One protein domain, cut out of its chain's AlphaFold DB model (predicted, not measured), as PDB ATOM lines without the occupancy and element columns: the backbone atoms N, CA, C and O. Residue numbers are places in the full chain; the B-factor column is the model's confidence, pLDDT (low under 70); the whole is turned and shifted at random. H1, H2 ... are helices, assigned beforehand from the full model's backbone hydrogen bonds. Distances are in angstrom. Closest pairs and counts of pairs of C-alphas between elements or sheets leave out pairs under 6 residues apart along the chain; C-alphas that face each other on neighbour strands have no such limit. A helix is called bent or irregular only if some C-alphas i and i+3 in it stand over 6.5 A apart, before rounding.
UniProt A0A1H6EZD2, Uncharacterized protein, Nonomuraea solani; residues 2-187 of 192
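This is residues 2 to 187 of the 192 residues of an uncharacterized protein of Nonomuraea solani (UniProt A0A1H6EZD2). Picture a long, loose rod of helices: H1, H3, H5 and H6 form an up-and-down bundle, with H5 between H1 and H6, and H2 runs beside the end of H1 before H3 takes the chain on along the rod. H6 covers only part of H5, little H4 sits at the opposite end from H2, and residues 105 to 110 stick out there. The printed part has 186 residues with six named helices, H1 to H6 in chain order, and no named strand; the class is all helix. The radius of gyration of the C-alphas is 21.8 A, and the spans are 75 by 30 by 21 A.

Find C-alpha 2 at (-57.404, 41.132, -5.623); from there H1, residues 2 to 41, runs 52.1 A to C-alpha 41 at (-43.782, 7.752, 31.964). It is irregular, with C-alphas 8 and 11 at 7.8 A and a kink of 64 degrees near residue 9. Next come H2, residues 52 to 66, and H3, residues 69 to 97, 41.3 A long. H3 is only just irregular, with C-alphas 73 and 76 at 6.8 A, and has a kink of 43 degrees near residue 77. After H4, residues 100 to 105, look for H5, residues 111 to 142, 46.6 A long. H6, residues 165 to 187, runs 33.2 A to C-alpha 187 at (-50.204, 21.712, -28.364).

In the bundle of H1, H3, H5 and H6, each helix runs against the one before it. Start at H1: its residues 30 to 41 alone touch H2, a helical hairpin at a shallow tilt of 18 degrees, closest at the C-alphas of Ala 34 and Trp 64, 6.0 A. H2 and H3 meet only through their link. H1 touches H5 at 8 degrees, the same way, closest at the C-alphas of Gly 31 and Trp 140, 5.8 A. H5 and H6 form a helical hairpin, touching through residues 123 to 134 and 165 to 174 alone, closest at the C-alphas of Gly 130 and Ala 167, 3.8 A; their tilt of 35.4 degrees is only just steep. H6 touches H3, the same way at 37 degrees, only just steep; the C-alphas of Gly 88 and Leu 178 are closest, 4.2 A. H1 and H3 are close but not clearly touching, and H4 touches no helix. Every O i to N i+4 pair is within hydrogen-bond range in H2, H4 and H5; H1 has 34 of 36, H3 15 of 25 and H6 16 of 19.

Look to the C-alphas of Thr 51 and Thr 106 for the two farthest apart, 76.2 A. The printed part has no cut. The link from H5 to H6, residues 143 to 164, is long. Confidence is under 70 at residues 45 to 46, 94 to 107 and 185 to 187.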
ATOM      1  N   LEU A   2     -57.412  42.065  -6.762       73.44
ATOM      2  CA  LEU A   2     -57.404  41.132  -5.623       73.44
ATOM      3  C   LEU A   2     -58.786  40.540  -5.290       73.44
ATOM      4  O   LEU A   2     -58.896  39.333  -5.137       73.44
ATOM      5  N   TRP A   3     -59.851  41.347  -5.289       79.25
ATOM      6  CA  TRP A   3     -61.221  40.871  -5.029       79.25
ATOM      7  C   TRP A   3     -61.735  39.833  -6.046       79.25
ATOM      8  O   TRP A   3     -62.380  38.852  -5.677       79.25
ATOM      9  N   LEU A   4     -61.430  40.018  -7.334       75.88
ATOM     10  CA  LEU A   4     -61.863  39.100  -8.391       75.88
ATOM     11  C   LEU A   4     -61.024  37.816  -8.373       75.88
ATOM     12  O   LEU A   4     -61.580  36.724  -8.479       75.88
ATOM     13  N   THR A   5     -59.711  37.933  -8.143       78.31
ATOM     14  CA  THR A   5     -58.827  36.783  -7.895       78.31
ATOM     15  C   THR A   5     -59.301  35.986  -6.680       78.31
ATOM     16  O   THR A   5     -59.436  34.769  -6.763       78.31
ATOM     17  N   TRP A   6     -59.654  36.660  -5.585       80.38
ATOM     18  CA  TRP A   6     -60.223  36.028  -4.399       80.38
ATOM     19  C   TRP A   6     -61.494  35.241  -4.729       80.38
ATOM     20  O   TRP A   6     -61.561  34.046  -4.455       80.38
ATOM     21  N   ARG A   7     -62.481  35.854  -5.401       84.75
ATOM     22  CA  ARG A   7     -63.718  35.144  -5.778       84.75
ATOM     23  C   ARG A   7     -63.468  33.924  -6.666       84.75
ATOM     24  O   ARG A   7     -64.165  32.924  -6.510       84.75
ATOM     25  N   GLN A   8     -62.492  33.987  -7.572       82.56
ATOM     26  CA  GLN A   8     -62.145  32.866  -8.451       82.56
ATOM     27  C   GLN A   8     -61.438  31.718  -7.720       82.56
ATOM     28  O   GLN A   8     -61.646  30.558  -8.076       82.56
ATOM     29  N   HIS A   9     -60.615  32.034  -6.720       86.44
ATOM     30  CA  HIS A   9     -59.756  31.068  -6.033       86.44
ATOM     31  C   HIS A   9     -60.253  30.687  -4.628       86.44
ATOM     32  O   HIS A   9     -59.651  29.826  -3.992       86.44
ATOM     33  N   ARG A  10     -61.380  31.244  -4.157       90.88
ATOM     34  CA  ARG A  10     -61.915  31.006  -2.800       90.88
ATOM     35  C   ARG A  10     -62.061  29.529  -2.444       90.88
ATOM     36  O   ARG A  10     -61.749  29.144  -1.331       90.88
ATOM     37  N   THR A  11     -62.510  28.691  -3.378       88.88
ATOM     38  CA  THR A  11     -62.694  27.257  -3.118       88.88
ATOM     39  C   THR A  11     -61.360  26.543  -2.962       88.88
ATOM     40  O   THR A  11     -61.235  25.693  -2.094       88.88
ATOM     41  N   GLN A  12     -60.348  26.919  -3.747       90.00
ATOM     42  CA  GLN A  12     -58.995  26.375  -3.616       90.00
ATOM     43  C   GLN A  12     -58.375  26.783  -2.281       90.00
ATOM     44  O   GLN A  12     -57.850  25.928  -1.579       90.00
ATOM     45  N   VAL A  13     -58.514  28.057  -1.899       91.75
ATOM     46  CA  VAL A  13     -58.054  28.559  -0.596       91.75
ATOM     47  C   VAL A  13     -58.740  27.809   0.544       91.75
ATOM     48  O   VAL A  13     -58.053  27.309   1.425       91.75
ATOM     49  N   LEU A  14     -60.072  27.684   0.515       94.81
ATOM     50  CA  LEU A  14     -60.835  27.006   1.566       94.81
ATOM     51  C   LEU A  14     -60.479  25.521   1.678       94.81
ATOM     52  O   LEU A  14     -60.272  25.039   2.784       94.81
ATOM     53  N   VAL A  15     -60.370  24.804   0.557       94.81
ATOM     54  CA  VAL A  15     -60.000  23.380   0.565       94.81
ATOM     55  C   VAL A  15     -58.576  23.195   1.083       94.81
ATOM     56  O   VAL A  15     -58.354  22.359   1.951       94.81
ATOM     57  N   THR A  16     -57.613  23.989   0.609       94.50
ATOM     58  CA  THR A  16     -56.230  23.916   1.101       94.50
ATOM     59  C   THR A  16     -56.146  24.273   2.586       94.50
ATOM     60  O   THR A  16     -55.457  23.579   3.327       94.50
ATOM     61  N   ALA A  17     -56.879  25.293   3.042       96.19
ATOM     62  CA  ALA A  17     -56.943  25.659   4.455       96.19
ATOM     63  C   ALA A  17     -57.572  24.550   5.312       96.19
ATOM     64  O   ALA A  17     -57.040  24.238   6.371       96.19
ATOM     65  N   LEU A  18     -58.652  23.913   4.846       97.56
ATOM     66  CA  LEU A  18     -59.288  22.787   5.533       97.56
ATOM     67  C   LEU A  18     -58.342  21.583   5.630       97.56
ATOM     68  O   LEU A  18     -58.236  20.976   6.689       97.56
ATOM     69  N   LEU A  19     -57.628  21.256   4.549       96.19
ATOM     70  CA  LEU A  19     -56.645  20.170   4.549       96.19
ATOM     71  C   LEU A  19     -55.485  20.465   5.506       96.19
ATOM     72  O   LEU A  19     -55.099  19.592   6.277       96.19
ATOM     73  N   LEU A  20     -54.961  21.694   5.501       97.12
ATOM     74  CA  LEU A  20     -53.933  22.121   6.453       97.12
ATOM     75  C   LEU A  20     -54.441  22.076   7.896       97.12
ATOM     76  O   LEU A  20     -53.718  21.613   8.773       97.12
ATOM     77  N   ALA A  21     -55.682  22.499   8.142       98.12
ATOM     78  CA  ALA A  21     -56.304  22.413   9.458       98.12
ATOM     79  C   ALA A  21     -56.473  20.954   9.903       98.12
ATOM     80  O   ALA A  21     -56.146  20.634  11.038       98.12
ATOM     81  N   ALA A  22     -56.908  20.056   9.016       97.81
ATOM     82  CA  ALA A  22     -57.033  18.632   9.315       97.81
ATOM     83  C   ALA A  22     -55.676  17.997   9.660       97.81
ATOM     84  O   ALA A  22     -55.570  17.289  10.660       97.81
ATOM     85  N   VAL A  23     -54.626  18.305   8.888       96.62
ATOM     86  CA  VAL A  23     -53.249  17.879   9.200       96.62
ATOM     87  C   VAL A  23     -52.801  18.456  10.542       96.62
ATOM     88  O   VAL A  23     -52.297  17.720  11.382       96.62
ATOM     89  N   GLY A  24     -53.031  19.748  10.781       97.50
ATOM     90  CA  GLY A  24     -52.692  20.406  12.040       97.50
ATOM     91  C   GLY A  24     -53.398  19.789  13.247       97.50
ATOM     92  O   GLY A  24     -52.754  19.556  14.261       97.50
ATOM     93  N   ILE A  25     -54.688  19.462  13.131       98.25
ATOM     94  CA  ILE A  25     -55.464  18.792  14.184       98.25
ATOM     95  C   ILE A  25     -54.920  17.385  14.441       98.25
ATOM     96  O   ILE A  25     -54.758  17.013  15.598       98.25
ATOM     97  N   ALA A  26     -54.608  16.617  13.393       97.69
ATOM     98  CA  ALA A  26     -54.040  15.279  13.545       97.69
ATOM     99  C   ALA A  26     -52.681  15.315  14.263       97.69
ATOM    100  O   ALA A  26     -52.466  14.565  15.216       97.69
ATOM    101  N   LEU A  27     -51.796  16.235  13.856       96.94
ATOM    102  CA  LEU A  27     -50.504  16.450  14.509       96.94
ATOM    103  C   LEU A  27     -50.680  16.929  15.954       96.94
ATOM    104  O   LEU A  27     -50.021  16.413  16.849       96.94
ATOM    105  N   LEU A  28     -51.595  17.864  16.208       97.62
ATOM    106  CA  LEU A  28     -51.867  18.365  17.554       97.62
ATOM    107  C   LEU A  28     -52.401  17.258  18.467       97.62
ATOM    108  O   LEU A  28     -51.897  17.094  19.571       97.62
ATOM    109  N   ALA A  29     -53.379  16.476  18.012       98.00
ATOM    110  CA  ALA A  29     -53.944  15.372  18.784       98.00
ATOM    111  C   ALA A  29     -52.880  14.313  19.113       98.00
ATOM    112  O   ALA A  29     -52.777  13.876  20.258       98.00
ATOM    113  N   ASN A  30     -52.050  13.947  18.131       97.50
ATOM    114  CA  ASN A  30     -50.941  13.022  18.349       97.50
ATOM    115  C   ASN A  30     -49.887  13.601  19.309       97.50
ATOM    116  O   ASN A  30     -49.472  12.909  20.232       97.50
ATOM    117  N   GLY A  31     -49.502  14.868  19.138       96.44
ATOM    118  CA  GLY A  31     -48.539  15.547  20.006       96.44
ATOM    119  C   GLY A  31     -49.032  15.686  21.448       96.44
ATOM    120  O   GLY A  31     -48.268  15.449  22.376       96.44
ATOM    121  N   LEU A  32     -50.315  15.995  21.658       97.25
ATOM    122  CA  LEU A  32     -50.920  16.036  22.994       97.25
ATOM    123  C   LEU A  32     -50.960  14.647  23.643       97.25
ATOM    124  O   LEU A  32     -50.655  14.527  24.826       97.25
ATOM    125  N   GLY A  33     -51.282  13.600  22.876       96.81
ATOM    126  CA  GLY A  33     -51.232  12.216  23.357       96.81
ATOM    127  C   GLY A  33     -49.819  11.791  23.766       96.81
ATOM    128  O   GLY A  33     -49.622  11.273  24.863       96.81
ATOM    129  N   ALA A  34     -48.825  12.101  22.931       95.62
ATOM    130  CA  ALA A  34     -47.419  11.846  23.228       95.62
ATOM    131  C   ALA A  34     -46.930  12.645  24.449       95.62
ATOM    132  O   ALA A  34     -46.236  12.096  25.299       95.62
ATOM    133  N   ALA A  35     -47.333  13.911  24.588       94.38
ATOM    134  CA  ALA A  35     -47.004  14.732  25.752       94.38
ATOM    135  C   ALA A  35     -47.655  14.206  27.045       94.38
ATOM    136  O   ALA A  35     -47.020  14.222  28.099       94.38
ATOM    137  N   GLY A  36     -48.891  13.703  26.974       94.62
ATOM    138  CA  GLY A  36     -49.559  13.041  28.099       94.62
ATOM    139  C   GLY A  36     -48.842  11.757  28.516       94.62
ATOM    140  O   GLY A  36     -48.498  11.590  29.686       94.62
ATOM    141  N   PHE A  37     -48.507  10.899  27.545       93.75
ATOM    142  CA  PHE A  37     -47.674   9.718  27.783       93.75
ATOM    143  C   PHE A  37     -46.335  10.102  28.422       93.75
ATOM    144  O   PHE A  37     -45.895   9.458  29.379       93.75
ATOM    145  N   ALA A  38     -45.719  11.180  27.929       91.75
ATOM    146  CA  ALA A  38     -44.465  11.679  28.452       91.75
ATOM    147  C   ALA A  38     -44.578  12.100  29.922       91.75
ATOM    148  O   ALA A  38     -43.738  11.715  30.731       91.75
ATOM    149  N   ALA A  39     -45.635  12.823  30.291       91.00
ATOM    150  CA  ALA A  39     -45.864  13.264  31.665       91.00
ATOM    151  C   ALA A  39     -46.016  12.096  32.658       91.00
ATOM    152  O   ALA A  39     -45.569  12.198  33.800       91.00
ATOM    153  N   GLU A  40     -46.615  10.985  32.228       90.94
ATOM    154  CA  GLU A  40     -46.837   9.806  33.074       90.94
ATOM    155  C   GLU A  40     -45.610   8.887  33.174       90.94
ATOM    156  O   GLU A  40     -45.368   8.284  34.221       90.94
ATOM    157  N   HIS A  41     -44.827   8.774  32.096       89.56
ATOM    158  CA  HIS A  41     -43.782   7.752  31.964       89.56
ATOM    159  C   HIS A  41     -42.352   8.312  31.970       89.56
ATOM    160  O   HIS A  41     -41.397   7.528  31.984       89.56
ATOM    161  N   ALA A  42     -42.169   9.638  31.960       85.38
ATOM    162  CA  ALA A  42     -40.845  10.253  31.989       85.38
ATOM    163  C   ALA A  42     -40.116   9.966  33.318       85.38
ATOM    164  O   ALA A  42     -40.634  10.254  34.402       85.38
ATOM    165  N   PRO A  43     -38.876   9.446  33.277       83.31
ATOM    166  CA  PRO A  43     -38.077   9.249  34.483       83.31
ATOM    167  C   PRO A  43     -37.738  10.576  35.177       83.31
ATOM    168  O   PRO A  43     -37.321  11.534  34.530       83.31
ATOM    169  N   ARG A  44     -37.836  10.615  36.516       72.12
ATOM    170  CA  ARG A  44     -37.643  11.833  37.340       72.12
ATOM    171  C   ARG A  44     -36.294  12.538  37.155       72.12
ATOM    172  O   ARG A  44     -36.218  13.742  37.352       72.12
ATOM    173  N   ALA A  45     -35.241  11.801  36.805       68.81
ATOM    174  CA  ALA A  45     -33.901  12.354  36.592       68.81
ATOM    175  C   ALA A  45     -33.669  12.869  35.157       68.81
ATOM    176  O   ALA A  45     -32.564  13.297  34.831       68.81
ATOM    177  N   GLY A  46     -34.679  12.793  34.281       69.31
ATOM    178  CA  GLY A  46     -34.481  12.900  32.840       69.31
ATOM    179  C   GLY A  46     -33.735  11.682  32.281       69.31
ATOM    180  O   GLY A  46     -33.054  10.946  33.000       69.31
ATOM    181  N   CYS A  47     -33.864  11.433  30.979       75.44
ATOM    182  CA  CYS A  47     -33.172  10.316  30.335       75.44
ATOM    183  C   CYS A  47     -31.734  10.652  29.947       75.44
ATOM    184  O   CYS A  47     -31.404  10.782  28.773       75.44
ATOM    185  N   VAL A  48     -30.880  10.791  30.964       72.69
ATOM    186  CA  VAL A  48     -29.445  11.089  30.808       72.69
ATOM    187  C   VAL A  48     -28.588   9.814  30.801       72.69
ATOM    188  O   VAL A  48     -27.550   9.778  30.149       72.69
ATOM    189  N   ALA A  49     -29.033   8.753  31.483       74.06
ATOM    190  CA  ALA A  49     -28.350   7.459  31.538       74.06
ATOM    191  C   ALA A  49     -29.156   6.363  30.821       74.06
ATOM    192  O   ALA A  49     -30.389   6.328  30.915       74.06
ATOM    193  N   GLU A  50     -28.468   5.435  30.150       78.06
ATOM    194  CA  GLU A  50     -29.091   4.273  29.505       78.06
ATOM    195  C   GLU A  50     -29.572   3.257  30.546       78.06
ATOM    196  O   GLU A  50     -28.885   2.315  30.929       78.06
ATOM    197  N   THR A  51     -30.791   3.477  31.030       85.69
ATOM    198  CA  THR A  51     -31.505   2.555  31.916       85.69
ATOM    199  C   THR A  51     -32.668   1.901  31.177       85.69
ATOM    200  O   THR A  51     -33.269   2.502  30.286       85.69
ATOM    201  N   ASN A  52     -33.081   0.707  31.612       87.69
ATOM    202  CA  ASN A  52     -34.246   0.009  31.044       87.69
ATOM    203  C   ASN A  52     -35.549   0.833  31.114       87.69
ATOM    204  O   ASN A  52     -36.465   0.619  30.319       87.69
ATOM    205  N   ALA A  53     -35.666   1.761  32.070       87.12
ATOM    206  CA  ALA A  53     -36.785   2.699  32.139       87.12
ATOM    207  C   ALA A  53     -36.735   3.718  30.989       87.12
ATOM    208  O   ALA A  53     -37.733   3.908  30.296       87.12
ATOM    209  N   CYS A  54     -35.561   4.297  30.726       87.88
ATOM    210  CA  CYS A  54     -35.363   5.225  29.615       87.88
ATOM    211  C   CYS A  54     -35.505   4.575  28.243       87.88
ATOM    212  O   CYS A  54     -36.093   5.178  27.347       87.88
ATOM    213  N   THR A  55     -35.033   3.340  28.076       88.88
ATOM    214  CA  THR A  55     -35.214   2.600  26.822       88.88
ATOM    215  C   THR A  55     -36.695   2.377  26.524       88.88
ATOM    216  O   THR A  55     -37.144   2.677  25.421       88.88
ATOM    217  N   ARG A  56     -37.486   1.935  27.514       89.56
ATOM    218  CA  ARG A  56     -38.941   1.748  27.350       89.56
ATOM    219  C   ARG A  56     -39.670   3.057  27.057       89.56
ATOM    220  O   ARG A  56     -40.498   3.094  26.155       89.56
ATOM    221  N   TYR A  57     -39.319   4.127  27.767       90.94
ATOM    222  CA  TYR A  57     -39.855   5.463  27.515       90.94
ATOM    223  C   TYR A  57     -39.583   5.933  26.076       90.94
ATOM    224  O   TYR A  57     -40.503   6.346  25.372       90.94
ATOM    225  N   ARG A  58     -38.332   5.812  25.606       90.12
ATOM    226  CA  ARG A  58     -37.941   6.173  24.234       90.12
ATOM    227  C   ARG A  58     -38.676   5.349  23.185       90.12
ATOM    228  O   ARG A  58     -39.103   5.915  22.186       90.12
ATOM    229  N   LEU A  59     -38.800   4.038  23.389       90.75
ATOM    230  CA  LEU A  59     -39.540   3.164  22.477       90.75
ATOM    231  C   LEU A  59     -41.008   3.594  22.388       90.75
ATOM    232  O   LEU A  59     -41.494   3.795  21.281       90.75
ATOM    233  N   GLY A  60     -41.662   3.862  23.523       92.25
ATOM    234  CA  GLY A  60     -43.035   4.377  23.539       92.25
ATOM    235  C   GLY A  60     -43.174   5.721  22.815       92.25
ATOM    236  O   GLY A  60     -44.051   5.886  21.972       92.25
ATOM    237  N   MET A  61     -42.261   6.669  23.053       92.62
ATOM    238  CA  MET A  61     -42.239   7.943  22.316       92.62
ATOM    239  C   MET A  61     -42.036   7.741  20.806       92.62
ATOM    240  O   MET A  61     -42.673   8.419  19.997       92.62
ATOM    241  N   MET A  62     -41.183   6.793  20.405       90.94
ATOM    242  CA  MET A  62     -40.993   6.452  18.995       90.94
ATOM    243  C   MET A  62     -42.242   5.820  18.377       90.94
ATOM    244  O   MET A  62     -42.541   6.135  17.228       90.94
ATOM    245  N   GLU A  63     -43.000   5.003  19.109       93.00
ATOM    246  CA  GLU A  63     -44.281   4.456  18.638       93.00
ATOM    247  C   GLU A  63     -45.303   5.566  18.359       93.00
ATOM    248  O   GLU A  63     -45.918   5.583  17.289       93.00
ATOM    249  N   TRP A  64     -45.418   6.553  19.254       93.69
ATOM    250  CA  TRP A  64     -46.264   7.734  19.038       93.69
ATOM    251  C   TRP A  64     -45.863   8.525  17.790       93.69
ATOM    252  O   TRP A  64     -46.731   8.942  17.016       93.69
ATOM    253  N   MET A  65     -44.557   8.699  17.568       91.31
ATOM    254  CA  MET A  65     -44.030   9.365  16.375       91.31
ATOM    255  C   MET A  65     -44.286   8.534  15.106       91.31
ATOM    256  O   MET A  65     -44.666   9.071  14.061       91.31
ATOM    257  N   TRP A  66     -44.104   7.212  15.180       90.19
ATOM    258  CA  TRP A  66     -44.320   6.279  14.072       90.19
ATOM    259  C   TRP A  66     -45.785   6.130  13.682       90.19
ATOM    260  O   TRP A  66     -46.058   5.890  12.504       90.19
ATOM    261  N   ALA A  67     -46.727   6.359  14.598       91.44
ATOM    262  CA  ALA A  67     -48.151   6.403  14.269       91.44
ATOM    263  C   ALA A  67     -48.470   7.436  13.165       91.44
ATOM    264  O   ALA A  67     -49.405   7.244  12.393       91.44
ATOM    265  N   MET A  68     -47.666   8.502  13.039       91.88
ATOM    266  CA  MET A  68     -47.805   9.534  11.998       91.88
ATOM    267  C   MET A  68     -46.916   9.296  10.763       91.88
ATOM    268  O   MET A  68     -46.859  10.139   9.864       91.88
ATOM    269  N   SER A  69     -46.212   8.163  10.687       86.12
ATOM    270  CA  SER A  69     -45.196   7.914   9.653       86.12
ATOM    271  C   SER A  69     -45.755   7.852   8.230       86.12
ATOM    272  O   SER A  69     -45.096   8.346   7.315       86.12
ATOM    273  N   GLU A  70     -46.959   7.308   8.038       87.69
ATOM    274  CA  GLU A  70     -47.633   7.295   6.733       87.69
ATOM    275  C   GLU A  70     -48.003   8.714   6.296       87.69
ATOM    276  O   GLU A  70     -47.647   9.152   5.201       87.69
ATOM    277  N   LEU A  71     -48.638   9.484   7.187       88.88
ATOM    278  CA  LEU A  71     -49.020  10.868   6.909       88.88
ATOM    279  C   LEU A  71     -47.797  11.704   6.497       88.88
ATOM    280  O   LEU A  71     -47.815  12.359   5.456       88.88
ATOM    281  N   ILE A  72     -46.722  11.635   7.285       88.56
ATOM    282  CA  ILE A  72     -45.470  12.380   7.074       88.56
ATOM    283  C   ILE A  72     -44.690  11.841   5.868       88.56
ATOM    284  O   ILE A  72     -44.014  12.604   5.184       88.56
ATOM    285  N   GLY A  73     -44.791  10.547   5.564       88.94
ATOM    286  CA  GLY A  73     -44.122   9.930   4.419       88.94
ATOM    287  C   GLY A  73     -44.691  10.385   3.075       88.94
ATOM    288  O   GLY A  73     -43.925  10.659   2.145       88.94
ATOM    289  N   TRP A  74     -46.016  10.514   2.974       91.38
ATOM    290  CA  TRP A  74     -46.699  10.862   1.721       91.38
ATOM    291  C   TRP A  74     -46.823  12.366   1.474       91.38
ATOM    292  O   TRP A  74     -46.772  12.809   0.320       91.38
ATOM    293  N   LEU A  75     -46.944  13.173   2.531       92.94
ATOM    294  CA  LEU A  75     -47.110  14.627   2.433       92.94
ATOM    295  C   LEU A  75     -46.075  15.350   1.538       92.94
ATOM    296  O   LEU A  75     -46.490  16.189   0.734       92.94
ATOM    297  N   PRO A  76     -44.760  15.046   1.612       92.25
ATOM    298  CA  PRO A  76     -43.732  15.721   0.822       92.25
ATOM    299  C   PRO A  76     -43.901  15.528  -0.683       92.25
ATOM    300  O   PRO A  76     -43.418  16.347  -1.459       92.25
ATOM    301  N   LEU A  77     -44.543  14.434  -1.096       92.50
ATOM    302  CA  LEU A  77     -44.780  14.115  -2.498       92.50
ATOM    303  C   LEU A  77     -46.152  14.622  -2.944       92.50
ATOM    304  O   LEU A  77     -46.264  15.326  -3.950       92.50
ATOM    305  N   LEU A  78     -47.197  14.286  -2.183       94.38
ATOM    306  CA  LEU A  78     -48.574  14.577  -2.566       94.38
ATOM    307  C   LEU A  78     -48.889  16.069  -2.482       94.38
ATOM    308  O   LEU A  78     -49.519  16.603  -3.392       94.38
ATOM    309  N   ALA A  79     -48.444  16.766  -1.433       94.56
ATOM    310  CA  ALA A  79     -48.835  18.156  -1.241       94.56
ATOM    311  C   ALA A  79     -48.310  19.083  -2.357       94.56
ATOM    312  O   ALA A  79     -49.132  19.770  -2.971       94.56
ATOM    313  N   PRO A  80     -47.013  19.063  -2.738       94.81
ATOM    314  CA  PRO A  80     -46.546  19.845  -3.881       94.81
ATOM    315  C   PRO A  80     -47.224  19.429  -5.192       94.81
ATOM    316  O   PRO A  80     -47.616  20.294  -5.973       94.81
ATOM    317  N   ALA A  81     -47.422  18.126  -5.428       95.31
ATOM    318  CA  ALA A  81     -48.071  17.637  -6.646       95.31
ATOM    319  C   ALA A  81     -49.506  18.172  -6.791       95.31
ATOM    320  O   ALA A  81     -49.878  18.679  -7.852       95.31
ATOM    321  N   LEU A  82     -50.293  18.136  -5.709       95.12
ATOM    322  CA  LEU A  82     -51.646  18.693  -5.673       95.12
ATOM    323  C   LEU A  82     -51.634  20.211  -5.891       95.12
ATOM    324  O   LEU A  82     -52.455  20.731  -6.646       95.12
ATOM    325  N   ILE A  83     -50.683  20.929  -5.294       96.19
ATOM    326  CA  ILE A  83     -50.517  22.370  -5.524       96.19
ATOM    327  C   ILE A  83     -50.202  22.657  -6.999       96.19
ATOM    328  O   ILE A  83     -50.872  23.480  -7.626       96.19
ATOM    329  N   GLY A  84     -49.250  21.952  -7.606       93.25
ATOM    330  CA  GLY A  84     -48.933  22.121  -9.025       93.25
ATOM    331  C   GLY A  84     -50.128  21.828  -9.935       93.25
ATOM    332  O   GLY A  84     -50.459  22.637 -10.810       93.25
ATOM    333  N   ALA A  85     -50.823  20.717  -9.691       91.50
ATOM    334  CA  ALA A  85     -51.943  20.259 -10.509       91.50
ATOM    335  C   ALA A  85     -53.200  21.130 -10.364       91.50
ATOM    336  O   ALA A  85     -53.873  21.402 -11.358       91.50
ATOM    337  N   PHE A  86     -53.525  21.584  -9.150       90.50
ATOM    338  CA  PHE A  86     -54.782  22.284  -8.878       90.50
ATOM    339  C   PHE A  86     -54.642  23.797  -8.742       90.50
ATOM    340  O   PHE A  86     -55.612  24.498  -9.022       90.50
ATOM    341  N   TRP A  87     -53.478  24.328  -8.367       92.19
ATOM    342  CA  TRP A  87     -53.240  25.776  -8.327       92.19
ATOM    343  C   TRP A  87     -52.487  26.264  -9.564       92.19
ATOM    344  O   TRP A  87     -52.941  27.210 -10.209       92.19
ATOM    345  N   GLY A  88     -51.376  25.614  -9.919       89.06
ATOM    346  CA  GLY A  88     -50.494  26.049 -11.007       89.06
ATOM    347  C   GLY A  88     -51.102  25.849 -12.396       89.06
ATOM    348  O   GLY A  88     -51.357  26.812 -13.124       89.06
ATOM    349  N   ALA A  89     -51.386  24.597 -12.758       87.06
ATOM    350  CA  ALA A  89     -51.856  24.232 -14.096       87.06
ATOM    351  C   ALA A  89     -53.152  24.949 -14.535       87.06
ATOM    352  O   ALA A  89     -53.182  25.523 -15.633       87.06
ATOM    353  N   PRO A  90     -54.226  25.006 -13.722       83.31
ATOM    354  CA  PRO A  90     -55.471  25.629 -14.148       83.31
ATOM    355  C   PRO A  90     -55.434  27.157 -14.164       83.31
ATOM    356  O   PRO A  90     -56.340  27.751 -14.756       83.31
ATOM    357  N   LEU A  91     -54.425  27.802 -13.563       83.50
ATOM    358  CA  LEU A  91     -54.356  29.262 -13.460       83.50
ATOM    359  C   LEU A  91     -54.397  29.917 -14.837       83.50
ATOM    360  O   LEU A  91     -55.274  30.732 -15.129       83.50
ATOM    361  N   LEU A  92     -53.482  29.494 -15.707       73.94
ATOM    362  CA  LEU A  92     -53.503  29.899 -17.099       73.94
ATOM    363  C   LEU A  92     -54.524  29.066 -17.878       73.94
ATOM    364  O   LEU A  92     -55.149  29.622 -18.772       73.94
ATOM    365  N   ALA A  93     -54.788  27.790 -17.535       70.44
ATOM    366  CA  ALA A  93     -55.746  26.914 -18.243       70.44
ATOM    367  C   ALA A  93     -57.243  27.334 -18.185       70.44
ATOM    368  O   ALA A  93     -58.033  26.950 -19.059       70.44
ATOM    369  N   ARG A  94     -57.643  28.210 -17.264       67.62
ATOM    370  CA  ARG A  94     -59.023  28.731 -17.186       67.62
ATOM    371  C   ARG A  94     -59.222  30.061 -17.912       67.62
ATOM    372  O   ARG A  94     -60.229  30.229 -18.591       67.62
ATOM    373  N   GLU A  95     -58.238  30.950 -17.847       68.81
ATOM    374  CA  GLU A  95     -58.305  32.294 -18.450       68.81
ATOM    375  C   GLU A  95     -58.372  32.255 -19.983       68.81
ATOM    376  O   GLU A  95     -59.151  32.962 -20.615       68.81
ATOM    377  N   PHE A  96     -57.624  31.325 -20.573       62.09
ATOM    378  CA  PHE A  96     -57.702  30.950 -21.987       62.09
ATOM    379  C   PHE A  96     -59.110  30.594 -22.462       62.09
ATOM    380  O   PHE A  96     -59.613  31.103 -23.455       62.09
ATOM    381  N   LYS A  97     -59.720  29.649 -21.730       61.44
ATOM    382  CA  LYS A  97     -60.990  29.009 -22.103       61.44
ATOM    383  C   LYS A  97     -62.177  29.954 -21.943       61.44
ATOM    384  O   LYS A  97     -63.142  29.833 -22.676       61.44
ATOM    385  N   ARG A  98     -62.112  30.874 -20.977       61.53
ATOM    386  CA  ARG A  98     -63.201  31.816 -20.681       61.53
ATOM    387  C   ARG A  98     -63.123  33.115 -21.482       61.53
ATOM    388  O   ARG A  98     -63.967  33.977 -21.282       61.53
ATOM    389  N   GLY A  99     -62.113  33.288 -22.339       60.47
ATOM    390  CA  GLY A  99     -61.971  34.507 -23.139       60.47
ATOM    391  C   GLY A  99     -61.735  35.776 -22.309       60.47
ATOM    392  O   GLY A  99     -61.745  36.871 -22.861       60.47
ATOM    393  N   THR A 100     -61.467  35.670 -21.001       62.69
ATOM    394  CA  THR A 100     -61.293  36.815 -20.087       62.69
ATOM    395  C   THR A 100     -60.113  37.713 -20.460       62.69
ATOM    396  O   THR A 100     -60.044  38.863 -20.023       62.69
ATOM    397  N   HIS A 101     -59.218  37.227 -21.328       57.94
ATOM    398  CA  HIS A 101     -58.189  38.038 -21.973       57.94
ATOM    399  C   HIS A 101     -58.772  39.203 -22.798       57.94
ATOM    400  O   HIS A 101     -58.122  40.237 -22.892       57.94
ATOM    401  N   GLN A 102     -59.982  39.078 -23.355       58.12
ATOM    402  CA  GLN A 102     -60.631  40.136 -24.142       58.12
ATOM    403  C   GLN A 102     -61.201  41.250 -23.248       58.12
ATOM    404  O   GLN A 102     -61.032  42.426 -23.548       58.12
ATOM    405  N   LEU A 103     -61.757  40.899 -22.082       60.19
ATOM    406  CA  LEU A 103     -62.232  41.861 -21.070       60.19
ATOM    407  C   LEU A 103     -61.093  42.653 -20.406       60.19
ATOM    408  O   LEU A 103     -61.296  43.762 -19.923       60.19
ATOM    409  N   THR A 104     -59.880  42.095 -20.362       59.47
ATOM    410  CA  THR A 104     -58.700  42.831 -19.877       59.47
ATOM    411  C   THR A 104     -58.148  43.798 -20.921       59.47
ATOM    412  O   THR A 104     -57.460  44.738 -20.543       59.47
ATOM    413  N   TRP A 105     -58.451  43.613 -22.213       57.28
ATOM    414  CA  TRP A 105     -58.056  44.563 -23.262       57.28
ATOM    415  C   TRP A 105     -58.909  45.830 -23.262       57.28
ATOM    416  O   TRP A 105     -58.448  46.857 -23.745       57.28
ATOM    417  N   THR A 106     -60.113  45.777 -22.694       63.81
ATOM    418  CA  THR A 106     -60.997  46.940 -22.552       63.81
ATOM    419  C   THR A 106     -60.792  47.690 -21.233       63.81
ATOM    420  O   THR A 106     -61.425  48.719 -21.014       63.81
ATOM    421  N   GLN A 107     -59.924  47.205 -20.334       63.75
ATOM    422  CA  GLN A 107     -59.599  47.874 -19.071       63.75
ATOM    423  C   GLN A 107     -58.227  48.557 -19.125       63.75
ATOM    424  O   GLN A 107     -57.284  48.052 -19.724       63.75
ATOM    425  N   SER A 108     -58.092  49.678 -18.412       71.31
ATOM    426  CA  SER A 108     -56.895  50.536 -18.331       71.31
ATOM    427  C   SER A 108     -55.650  49.894 -17.691       71.31
ATOM    428  O   SER A 108     -54.664  50.576 -17.411       71.31
ATOM    429  N   VAL A 109     -55.657  48.583 -17.433       70.56
ATOM    430  CA  VAL A 109     -54.564  47.874 -16.758       70.56
ATOM    431  C   VAL A 109     -53.778  47.034 -17.757       70.56
ATOM    432  O   VAL A 109     -54.320  46.175 -18.445       70.56
ATOM    433  N   THR A 110     -52.460  47.234 -17.796       75.75
ATOM    434  CA  THR A 110     -51.574  46.493 -18.699       75.75
ATOM    435  C   THR A 110     -51.567  44.989 -18.392       75.75
ATOM    436  O   THR A 110     -51.527  44.557 -17.236       75.75
ATOM    437  N   ARG A 111     -51.537  44.162 -19.448       72.75
ATOM    438  CA  ARG A 111     -51.576  42.684 -19.362       72.75
ATOM    439  C   ARG A 111     -50.495  42.108 -18.440       72.75
ATOM    440  O   ARG A 111     -50.755  41.178 -17.683       72.75
ATOM    441  N   ARG A 112     -49.286  42.685 -18.486       76.56
ATOM    442  CA  ARG A 112     -48.146  42.278 -17.644       76.56
ATOM    443  C   ARG A 112     -48.415  42.543 -16.165       76.56
ATOM    444  O   ARG A 112     -48.194  41.657 -15.348       76.56
ATOM    445  N   ARG A 113     -48.939  43.725 -15.825       80.62
ATOM    446  CA  ARG A 113     -49.254  44.091 -14.436       80.62
ATOM    447  C   ARG A 113     -50.354  43.201 -13.866       80.62
ATOM    448  O   ARG A 113     -50.229  42.739 -12.737       80.62
ATOM    449  N   TRP A 114     -51.386  42.905 -14.655       80.94
ATOM    450  CA  TRP A 114     -52.444  41.974 -14.251       80.94
ATOM    451  C   TRP A 114     -51.892  40.573 -13.948       80.94
ATOM    452  O   TRP A 114     -52.169  40.016 -12.885       80.94
ATOM    453  N   LEU A 115     -51.068  40.026 -14.850       81.31
ATOM    454  CA  LEU A 115     -50.519  38.678 -14.704       81.31
ATOM    455  C   LEU A 115     -49.560  38.582 -13.513       81.31
ATOM    456  O   LEU A 115     -49.674  37.646 -12.725       81.31
ATOM    457  N   LEU A 116     -48.677  39.571 -13.336       85.38
ATOM    458  CA  LEU A 116     -47.749  39.626 -12.205       85.38
ATOM    459  C   LEU A 116     -48.481  39.692 -10.864       85.38
ATOM    460  O   LEU A 116     -48.150  38.935  -9.958       85.38
ATOM    461  N   VAL A 117     -49.506  40.539 -10.740       84.88
ATOM    462  CA  VAL A 117     -50.280  40.652  -9.492       84.88
ATOM    463  C   VAL A 117     -51.038  39.356  -9.196       84.88
ATOM    464  O   VAL A 117     -51.086  38.922  -8.046       84.88
ATOM    465  N   LYS A 118     -51.616  38.708 -10.216       85.19
ATOM    466  CA  LYS A 118     -52.376  37.466 -10.027       85.19
ATOM    467  C   LYS A 118     -51.473  36.289  -9.656       85.19
ATOM    468  O   LYS A 118     -51.747  35.601  -8.676       85.19
ATOM    469  N   VAL A 119     -50.408  36.070 -10.427       90.25
ATOM    470  CA  VAL A 119     -49.438  34.995 -10.172       90.25
ATOM    471  C   VAL A 119     -48.719  35.246  -8.852       90.25
ATOM    472  O   VAL A 119     -48.639  34.331  -8.044       90.25
ATOM    473  N   GLY A 120     -48.274  36.479  -8.597       91.19
ATOM    474  CA  GLY A 120     -47.604  36.856  -7.353       91.19
ATOM    475  C   GLY A 120     -48.483  36.646  -6.120       91.19
ATOM    476  O   GLY A 120     -48.026  36.060  -5.145       91.19
ATOM    477  N   GLY A 121     -49.762  37.033  -6.177       91.12
ATOM    478  CA  GLY A 121     -50.696  36.811  -5.069       91.12
ATOM    479  C   GLY A 121     -50.948  35.329  -4.772       91.12
ATOM    480  O   GLY A 121     -50.990  34.932  -3.611       91.12
ATOM    481  N   LEU A 122     -51.077  34.492  -5.806       92.06
ATOM    482  CA  LEU A 122     -51.263  33.047  -5.625       92.06
ATOM    483  C   LEU A 122     -49.977  32.348  -5.183       92.06
ATOM    484  O   LEU A 122     -50.038  31.489  -4.312       92.06
ATOM    485  N   ALA A 123     -48.828  32.746  -5.730       94.75
ATOM    486  CA  ALA A 123     -47.526  32.268  -5.287       94.75
ATOM    487  C   ALA A 123     -47.315  32.584  -3.801       94.75
ATOM    488  O   ALA A 123     -46.947  31.696  -3.044       94.75
ATOM    489  N   ALA A 124     -47.638  33.805  -3.360       95.56
ATOM    490  CA  ALA A 124     -47.576  34.176  -1.949       95.56
ATOM    491  C   ALA A 124     -48.493  33.298  -1.081       95.56
ATOM    492  O   ALA A 124     -48.049  32.791  -0.055       95.56
ATOM    493  N   ALA A 125     -49.739  33.059  -1.506       94.81
ATOM    494  CA  ALA A 125     -50.664  32.190  -0.777       94.81
ATOM    495  C   ALA A 125     -50.155  30.739  -0.670       94.81
ATOM    496  O   ALA A 125     -50.226  30.138   0.400       94.81
ATOM    497  N   VAL A 126     -49.602  30.191  -1.756       96.25
ATOM    498  CA  VAL A 126     -49.004  28.848  -1.785       96.25
ATOM    499  C   VAL A 126     -47.785  28.766  -0.865       96.25
ATOM    500  O   VAL A 126     -47.681  27.831  -0.072       96.25
ATOM    501  N   THR A 127     -46.889  29.752  -0.929       97.75
ATOM    502  CA  THR A 127     -45.704  29.828  -0.064       97.75
ATOM    503  C   THR A 127     -46.106  29.919   1.406       97.75
ATOM    504  O   THR A 127     -45.553  29.189   2.225       97.75
ATOM    505  N   LEU A 128     -47.101  30.747   1.746       97.75
ATOM    506  CA  LEU A 128     -47.641  30.829   3.106       97.75
ATOM    507  C   LEU A 128     -48.226  29.488   3.561       97.75
ATOM    508  O   LEU A 128     -47.932  29.058   4.669       97.75
ATOM    509  N   GLY A 129     -48.974  28.787   2.702       97.12
ATOM    510  CA  GLY A 129     -49.471  27.438   2.995       97.12
ATOM    511  C   GLY A 129     -48.345  26.444   3.301       97.12
ATOM    512  O   GLY A 129     -48.385  25.747   4.316       97.12
ATOM    513  N   GLY A 130     -47.286  26.438   2.490       97.31
ATOM    514  CA  GLY A 130     -46.109  25.610   2.753       97.31
ATOM    515  C   GLY A 130     -45.390  25.992   4.055       97.31
ATOM    516  O   GLY A 130     -45.028  25.113   4.831       97.31
ATOM    517  N   LEU A 131     -45.243  27.285   4.354       98.06
ATOM    518  CA  LEU A 131     -44.666  27.740   5.626       98.06
ATOM    519  C   LEU A 131     -45.515  27.301   6.820       98.06
ATOM    520  O   LEU A 131     -44.964  26.814   7.803       98.06
ATOM    521  N   THR A 132     -46.843  27.420   6.733       97.88
ATOM    522  CA  THR A 132     -47.734  26.958   7.807       97.88
ATOM    523  C   THR A 132     -47.578  25.465   8.054       97.88
ATOM    524  O   THR A 132     -47.467  25.059   9.205       97.88
ATOM    525  N   LEU A 133     -47.467  24.654   6.997       97.00
ATOM    526  CA  LEU A 133     -47.181  23.231   7.138       97.00
ATOM    527  C   LEU A 133     -45.833  22.985   7.834       97.00
ATOM    528  O   LEU A 133     -45.766  22.172   8.751       97.00
ATOM    529  N   GLY A 134     -44.786  23.714   7.436       96.12
ATOM    530  CA  GLY A 134     -43.466  23.622   8.064       96.12
ATOM    531  C   GLY A 134     -43.487  23.961   9.555       96.12
ATOM    532  O   GLY A 134     -42.860  23.267  10.353       96.12
ATOM    533  N   VAL A 135     -44.251  24.984   9.948       96.88
ATOM    534  CA  VAL A 135     -44.451  25.354  11.357       96.88
ATOM    535  C   VAL A 135     -45.210  24.264  12.112       96.88
ATOM    536  O   VAL A 135     -44.763  23.869  13.183       96.88
ATOM    537  N   LEU A 136     -46.312  23.746  11.560       96.06
ATOM    538  CA  LEU A 136     -47.103  22.685  12.196       96.06
ATOM    539  C   LEU A 136     -46.257  21.438  12.476       96.06
ATOM    540  O   LEU A 136     -46.291  20.904  13.584       96.06
ATOM    541  N   VAL A 137     -45.468  21.006  11.490       95.19
ATOM    542  CA  VAL A 137     -44.579  19.848  11.632       95.19
ATOM    543  C   VAL A 137     -43.457  20.139  12.624       95.19
ATOM    544  O   VAL A 137     -43.201  19.307  13.487       95.19
ATOM    545  N   ASN A 138     -42.822  21.314  12.568       94.06
ATOM    546  CA  ASN A 138     -41.780  21.680  13.533       94.06
ATOM    547  C   ASN A 138     -42.305  21.676  14.971       94.06
ATOM    548  O   ASN A 138     -41.673  21.078  15.834       94.06
ATOM    549  N   VAL A 139     -43.461  22.298  15.226       94.75
ATOM    550  CA  VAL A 139     -44.072  22.316  16.565       94.75
ATOM    551  C   VAL A 139     -44.355  20.893  17.039       94.75
ATOM    552  O   VAL A 139     -43.989  20.542  18.155       94.75
ATOM    553  N   TRP A 140     -44.928  20.046  16.186       95.38
ATOM    554  CA  TRP A 140     -45.156  18.640  16.516       95.38
ATOM    555  C   TRP A 140     -43.861  17.880  16.851       95.38
ATOM    556  O   TRP A 140     -43.815  17.168  17.852       95.38
ATOM    557  N   LEU A 141     -42.785  18.078  16.081       93.19
ATOM    558  CA  LEU A 141     -41.494  17.420  16.320       93.19
ATOM    559  C   LEU A 141     -40.861  17.809  17.660       93.19
ATOM    560  O   LEU A 141     -40.185  16.974  18.252       93.19
ATOM    561  N   THR A 142     -41.094  19.028  18.164       91.69
ATOM    562  CA  THR A 142     -40.540  19.442  19.469       91.69
ATOM    563  C   THR A 142     -41.028  18.578  20.634       91.69
ATOM    564  O   THR A 142     -40.311  18.441  21.617       91.69
ATOM    565  N   VAL A 143     -42.192  17.925  20.513       93.31
ATOM    566  CA  VAL A 143     -42.692  16.976  21.524       93.31
ATOM    567  C   VAL A 143     -41.794  15.738  21.634       93.31
ATOM    568  O   VAL A 143     -41.677  15.141  22.704       93.31
ATOM    569  N   PHE A 144     -41.143  15.354  20.538       91.06
ATOM    570  CA  PHE A 144     -40.294  14.165  20.453       91.06
ATOM    571  C   PHE A 144     -38.807  14.477  20.636       91.06
ATOM    572  O   PHE A 144     -37.991  13.556  20.610       91.06
ATOM    573  N   ASP A 145     -38.443  15.746  20.834       88.38
ATOM    574  CA  ASP A 145     -37.062  16.161  21.072       88.38
ATOM    575  C   ASP A 145     -36.685  15.946  22.543       88.38
ATOM    576  O   ASP A 145     -36.686  16.857  23.372       88.38
ATOM    577  N   ILE A 146     -36.436  14.681  22.885       84.88
ATOM    578  CA  ILE A 146     -36.158  14.240  24.254       84.88
ATOM    579  C   ILE A 146     -34.649  14.054  24.501       84.88
ATOM    580  O   ILE A 146     -33.915  13.611  23.608       84.88
ATOM    581  N   PRO A 147     -34.157  14.317  25.731       79.50
ATOM    582  CA  PRO A 147     -32.759  14.089  26.090       79.50
ATOM    583  C   PRO A 147     -32.302  12.656  25.784       79.50
ATOM    584  O   PRO A 147     -33.005  11.687  26.074       79.50
ATOM    585  N   GLY A 148     -31.122  12.528  25.171       76.62
ATOM    586  CA  GLY A 148     -30.541  11.242  24.770       76.62
ATOM    587  C   GLY A 148     -31.103  10.649  23.471       76.62
ATOM    588  O   GLY A 148     -30.539   9.679  22.961       76.62
ATOM    589  N   ALA A 149     -32.171  11.219  22.901       80.62
ATOM    590  CA  ALA A 149     -32.768  10.776  21.639       80.62
ATOM    591  C   ALA A 149     -33.276  11.965  20.800       80.62
ATOM    592  O   ALA A 149     -34.473  12.043  20.523       80.62
ATOM    593  N   PRO A 150     -32.390  12.897  20.405       82.75
ATOM    594  CA  PRO A 150     -32.807  14.088  19.678       82.75
ATOM    595  C   PRO A 150     -33.429  13.725  18.331       82.75
ATOM    596  O   PRO A 150     -33.022  12.762  17.664       82.75
ATOM    597  N   VAL A 151     -34.388  14.538  17.896       85.56
ATOM    598  CA  VAL A 151     -35.003  14.367  16.579       85.56
ATOM    599  C   VAL A 151     -33.964  14.653  15.496       85.56
ATOM    600  O   VAL A 151     -33.411  15.746  15.394       85.56
ATOM    601  N   ASN A 152     -33.719  13.676  14.622       86.56
ATOM    602  CA  ASN A 152     -32.863  13.886  13.460       86.56
ATOM    603  C   ASN A 152     -33.644  14.569  12.325       86.56
ATOM    604  O   ASN A 152     -34.246  13.903  11.478       86.56
ATOM    605  N   PHE A 153     -33.583  15.900  12.270       82.81
ATOM    606  CA  PHE A 153     -34.213  16.710  11.218       82.81
ATOM    607  C   PHE A 153     -33.676  16.431   9.801       82.81
ATOM    608  O   PHE A 153     -34.345  16.757   8.821       82.81
ATOM    609  N   LEU A 154     -32.500  15.802   9.671       83.25
ATOM    610  CA  LEU A 154     -31.927  15.382   8.385       83.25
ATOM    611  C   LEU A 154     -32.454  14.021   7.910       83.25
ATOM    612  O   LEU A 154     -32.083  13.555   6.831       83.25
ATOM    613  N   ASN A 155     -33.329  13.371   8.680       84.44
ATOM    614  CA  ASN A 155     -34.000  12.157   8.241       84.44
ATOM    615  C   ASN A 155     -34.778  12.420   6.939       84.44
ATOM    616  O   ASN A 155     -35.586  13.345   6.861       84.44
ATOM    617  N   SER A 156     -34.582  11.569   5.929       79.56
ATOM    618  CA  SER A 156     -35.158  11.739   4.586       79.56
ATOM    619  C   SER A 156     -36.689  11.844   4.557       79.56
ATOM    620  O   SER A 156     -37.240  12.461   3.640       79.56
ATOM    621  N   ARG A 157     -37.383  11.276   5.553       79.94
ATOM    622  CA  ARG A 157     -38.845  11.352   5.676       79.94
ATOM    623  C   ARG A 157     -39.318  12.723   6.164       79.94
ATOM    624  O   ARG A 157     -40.341  13.203   5.693       79.94
ATOM    625  N   ILE A 158     -38.567  13.360   7.061       86.69
ATOM    626  CA  ILE A 158     -38.983  14.585   7.764       86.69
ATOM    627  C   ILE A 158     -38.336  15.834   7.152       86.69
ATOM    628  O   ILE A 158     -38.953  16.896   7.133       86.69
ATOM    629  N   PHE A 159     -37.139  15.707   6.575       88.56
ATOM    630  CA  PHE A 159     -36.347  16.822   6.049       88.56
ATOM    631  C   PHE A 159     -37.137  17.734   5.102       88.56
ATOM    632  O   PHE A 159     -37.071  18.953   5.193       88.56
ATOM    633  N   ARG A 160     -37.964  17.166   4.215       91.62
ATOM    634  CA  ARG A 160     -38.771  17.951   3.260       91.62
ATOM    635  C   ARG A 160     -39.976  18.665   3.883       91.62
ATOM    636  O   ARG A 160     -40.641  19.425   3.183       91.62
ATOM    637  N   LEU A 161     -40.266  18.412   5.157       92.44
ATOM    638  CA  LEU A 161     -41.423  18.933   5.882       92.44
ATOM    639  C   LEU A 161     -41.082  20.001   6.917       92.44
ATOM    640  O   LEU A 161     -41.996  20.568   7.502       92.44
ATOM    641  N   VAL A 162     -39.801  20.303   7.123       91.69
ATOM    642  CA  VAL A 162     -39.349  21.203   8.190       91.69
ATOM    643  C   VAL A 162     -38.857  22.544   7.659       91.69
ATOM    644  O   VAL A 162     -38.324  22.662   6.550       91.69
ATOM    645  N   GLY A 163     -39.038  23.582   8.476       90.81
ATOM    646  CA  GLY A 163     -38.571  24.934   8.173       90.81
ATOM    647  C   GLY A 163     -39.180  25.502   6.888       90.81
ATOM    648  O   GLY A 163     -40.391  25.465   6.685       90.81
ATOM    649  N   ILE A 164     -38.329  26.053   6.016       95.50
ATOM    650  CA  ILE A 164     -38.747  26.720   4.770       95.50
ATOM    651  C   ILE A 164     -38.937  25.755   3.586       95.50
ATOM    652  O   ILE A 164     -39.486  26.134   2.549       95.50
ATOM    653  N   LEU A 165     -38.503  24.500   3.719       95.06
ATOM    654  CA  LEU A 165     -38.478  23.538   2.615       95.06
ATOM    655  C   LEU A 165     -39.860  23.216   2.025       95.06
ATOM    656  O   LEU A 165     -39.960  23.193   0.795       95.06
ATOM    657  N   PRO A 166     -40.941  23.039   2.812       95.81
ATOM    658  CA  PRO A 166     -42.260  22.784   2.234       95.81
ATOM    659  C   PRO A 166     -42.722  23.945   1.354       95.81
ATOM    660  O   PRO A 166     -43.261  23.726   0.275       95.81
ATOM    661  N   ALA A 167     -42.451  25.182   1.779       97.19
ATOM    662  CA  ALA A 167     -42.771  26.381   1.015       97.19
ATOM    663  C   ALA A 167     -42.016  26.424  -0.319       97.19
ATOM    664  O   ALA A 167     -42.622  26.697  -1.355       97.19
ATOM    665  N   ALA A 168     -40.723  26.084  -0.310       97.19
ATOM    666  CA  ALA A 168     -39.917  26.002  -1.525       97.19
ATOM    667  C   ALA A 168     -40.454  24.940  -2.500       97.19
ATOM    668  O   ALA A 168     -40.639  25.230  -3.682       97.19
ATOM    669  N   TRP A 169     -40.777  23.739  -2.008       96.62
ATOM    670  CA  TRP A 169     -41.329  22.658  -2.833       96.62
ATOM    671  C   TRP A 169     -42.716  22.985  -3.389       96.62
ATOM    672  O   TRP A 169     -42.979  22.737  -4.566       96.62
ATOM    673  N   TRP A 170     -43.595  23.571  -2.577       97.69
ATOM    674  CA  TRP A 170     -44.929  23.988  -3.010       97.69
ATOM    675  C   TRP A 170     -44.856  25.089  -4.068       97.69
ATOM    676  O   TRP A 170     -45.541  25.004  -5.088       97.69
ATOM    677  N   LEU A 171     -43.996  26.092  -3.865       97.62
ATOM    678  CA  LEU A 171     -43.777  27.162  -4.834       97.62
ATOM    679  C   LEU A 171     -43.187  26.617  -6.141       97.62
ATOM    680  O   LEU A 171     -43.675  26.958  -7.221       97.62
ATOM    681  N   ALA A 172     -42.185  25.741  -6.059       97.44
ATOM    682  CA  ALA A 172     -41.593  25.102  -7.230       97.44
ATOM    683  C   ALA A 172     -42.642  24.301  -8.014       97.44
ATOM    684  O   ALA A 172     -42.774  24.478  -9.225       97.44
ATOM    685  N   ALA A 173     -43.451  23.486  -7.334       96.88
ATOM    686  CA  ALA A 173     -44.511  22.716  -7.974       96.88
ATOM    687  C   ALA A 173     -45.615  23.606  -8.566       96.88
ATOM    688  O   ALA A 173     -46.104  23.326  -9.662       96.88
ATOM    689  N   PHE A 174     -45.972  24.708  -7.902       96.62
ATOM    690  CA  PHE A 174     -46.884  25.714  -8.447       96.62
ATOM    691  C   PHE A 174     -46.353  26.310  -9.757       96.62
ATOM    692  O   PHE A 174     -47.090  26.366 -10.742       96.62
ATOM    693  N   LEU A 175     -45.079  26.712  -9.793       95.62
ATOM    694  CA  LEU A 175     -44.442  27.270 -10.989       95.62
ATOM    695  C   LEU A 175     -44.305  26.230 -12.109       95.62
ATOM    696  O   LEU A 175     -44.562  26.552 -13.270       95.62
ATOM    697  N   LEU A 176     -43.974  24.982 -11.776       95.38
ATOM    698  CA  LEU A 176     -43.941  23.873 -12.732       95.38
ATOM    699  C   LEU A 176     -45.328  23.601 -13.320       95.38
ATOM    700  O   LEU A 176     -45.472  23.504 -14.536       95.38
ATOM    701  N   GLY A 177     -46.361  23.546 -12.478       93.19
ATOM    702  CA  GLY A 177     -47.746  23.409 -12.918       93.19
ATOM    703  C   GLY A 177     -48.173  24.570 -13.814       93.19
ATOM    704  O   GLY A 177     -48.773  24.353 -14.865       93.19
ATOM    705  N   LEU A 178     -47.809  25.801 -13.447       92.00
ATOM    706  CA  LEU A 178     -48.061  26.999 -14.247       92.00
ATOM    707  C   LEU A 178     -47.395  26.916 -15.629       92.00
ATOM    708  O   LEU A 178     -48.048  27.186 -16.642       92.00
ATOM    709  N   ALA A 179     -46.122  26.518 -15.675       90.56
ATOM    710  CA  ALA A 179     -45.363  26.335 -16.908       90.56
ATOM    711  C   ALA A 179     -45.965  25.223 -17.780       90.56
ATOM    712  O   ALA A 179     -46.199  25.438 -18.971       90.56
ATOM    713  N   ALA A 180     -46.308  24.077 -17.188       89.25
ATOM    714  CA  ALA A 180     -46.987  22.979 -17.870       89.25
ATOM    715  C   ALA A 180     -48.335  23.436 -18.457       89.25
ATOM    716  O   ALA A 180     -48.606  23.221 -19.639       89.25
ATOM    717  N   GLY A 181     -49.154  24.148 -17.679       85.12
ATOM    718  CA  GLY A 181     -50.430  24.703 -18.140       85.12
ATOM    719  C   GLY A 181     -50.285  25.718 -19.283       85.12
ATOM    720  O   GLY A 181     -51.186  25.842 -20.116       85.12
ATOM    721  N   ALA A 182     -49.155  26.428 -19.359       84.12
ATOM    722  CA  ALA A 182     -48.827  27.308 -20.480       84.12
ATOM    723  C   ALA A 182     -48.355  26.527 -21.723       84.12
ATOM    724  O   ALA A 182     -48.763  26.853 -22.841       84.12
ATOM    725  N   LEU A 183     -47.531  25.490 -21.535       83.38
ATOM    726  CA  LEU A 183     -46.960  24.651 -22.597       83.38
ATOM    727  C   LEU A 183     -48.015  23.769 -23.279       83.38
ATOM    728  O   LEU A 183     -48.166  23.839 -24.497       83.38
ATOM    729  N   PHE A 184     -48.803  23.002 -22.517       74.94
ATOM    730  CA  PHE A 184     -49.793  22.055 -23.062       74.94
ATOM    731  C   PHE A 184     -50.982  22.725 -23.769       74.94
ATOM    732  O   PHE A 184     -51.746  22.087 -24.488       74.94
ATOM    733  N   ARG A 185     -51.144  24.041 -23.623       65.38
ATOM    734  CA  ARG A 185     -52.069  24.814 -24.462       65.38
ATOM    735  C   ARG A 185     -51.533  25.107 -25.855       65.38
ATOM    736  O   ARG A 185     -52.335  25.313 -26.759       65.38
ATOM    737  N   ARG A 186     -50.210  25.186 -26.039       56.16
ATOM    738  CA  ARG A 186     -49.633  25.383 -27.378       56.16
ATOM    739  C   ARG A 186     -49.863  24.158 -28.260       56.16
ATOM    740  O   ARG A 186     -49.990  24.316 -29.468       56.16
ATOM    741  N   THR A 187     -49.953  22.974 -27.658       52.69
ATOM    742  CA  THR A 187     -50.204  21.712 -28.364       52.69
ATOM    743  C   THR A 187     -51.690  21.485 -28.646       52.69
ATOM    744  O   THR A 187     -52.036  21.028 -29.730       52.69
TER     745      THR A 187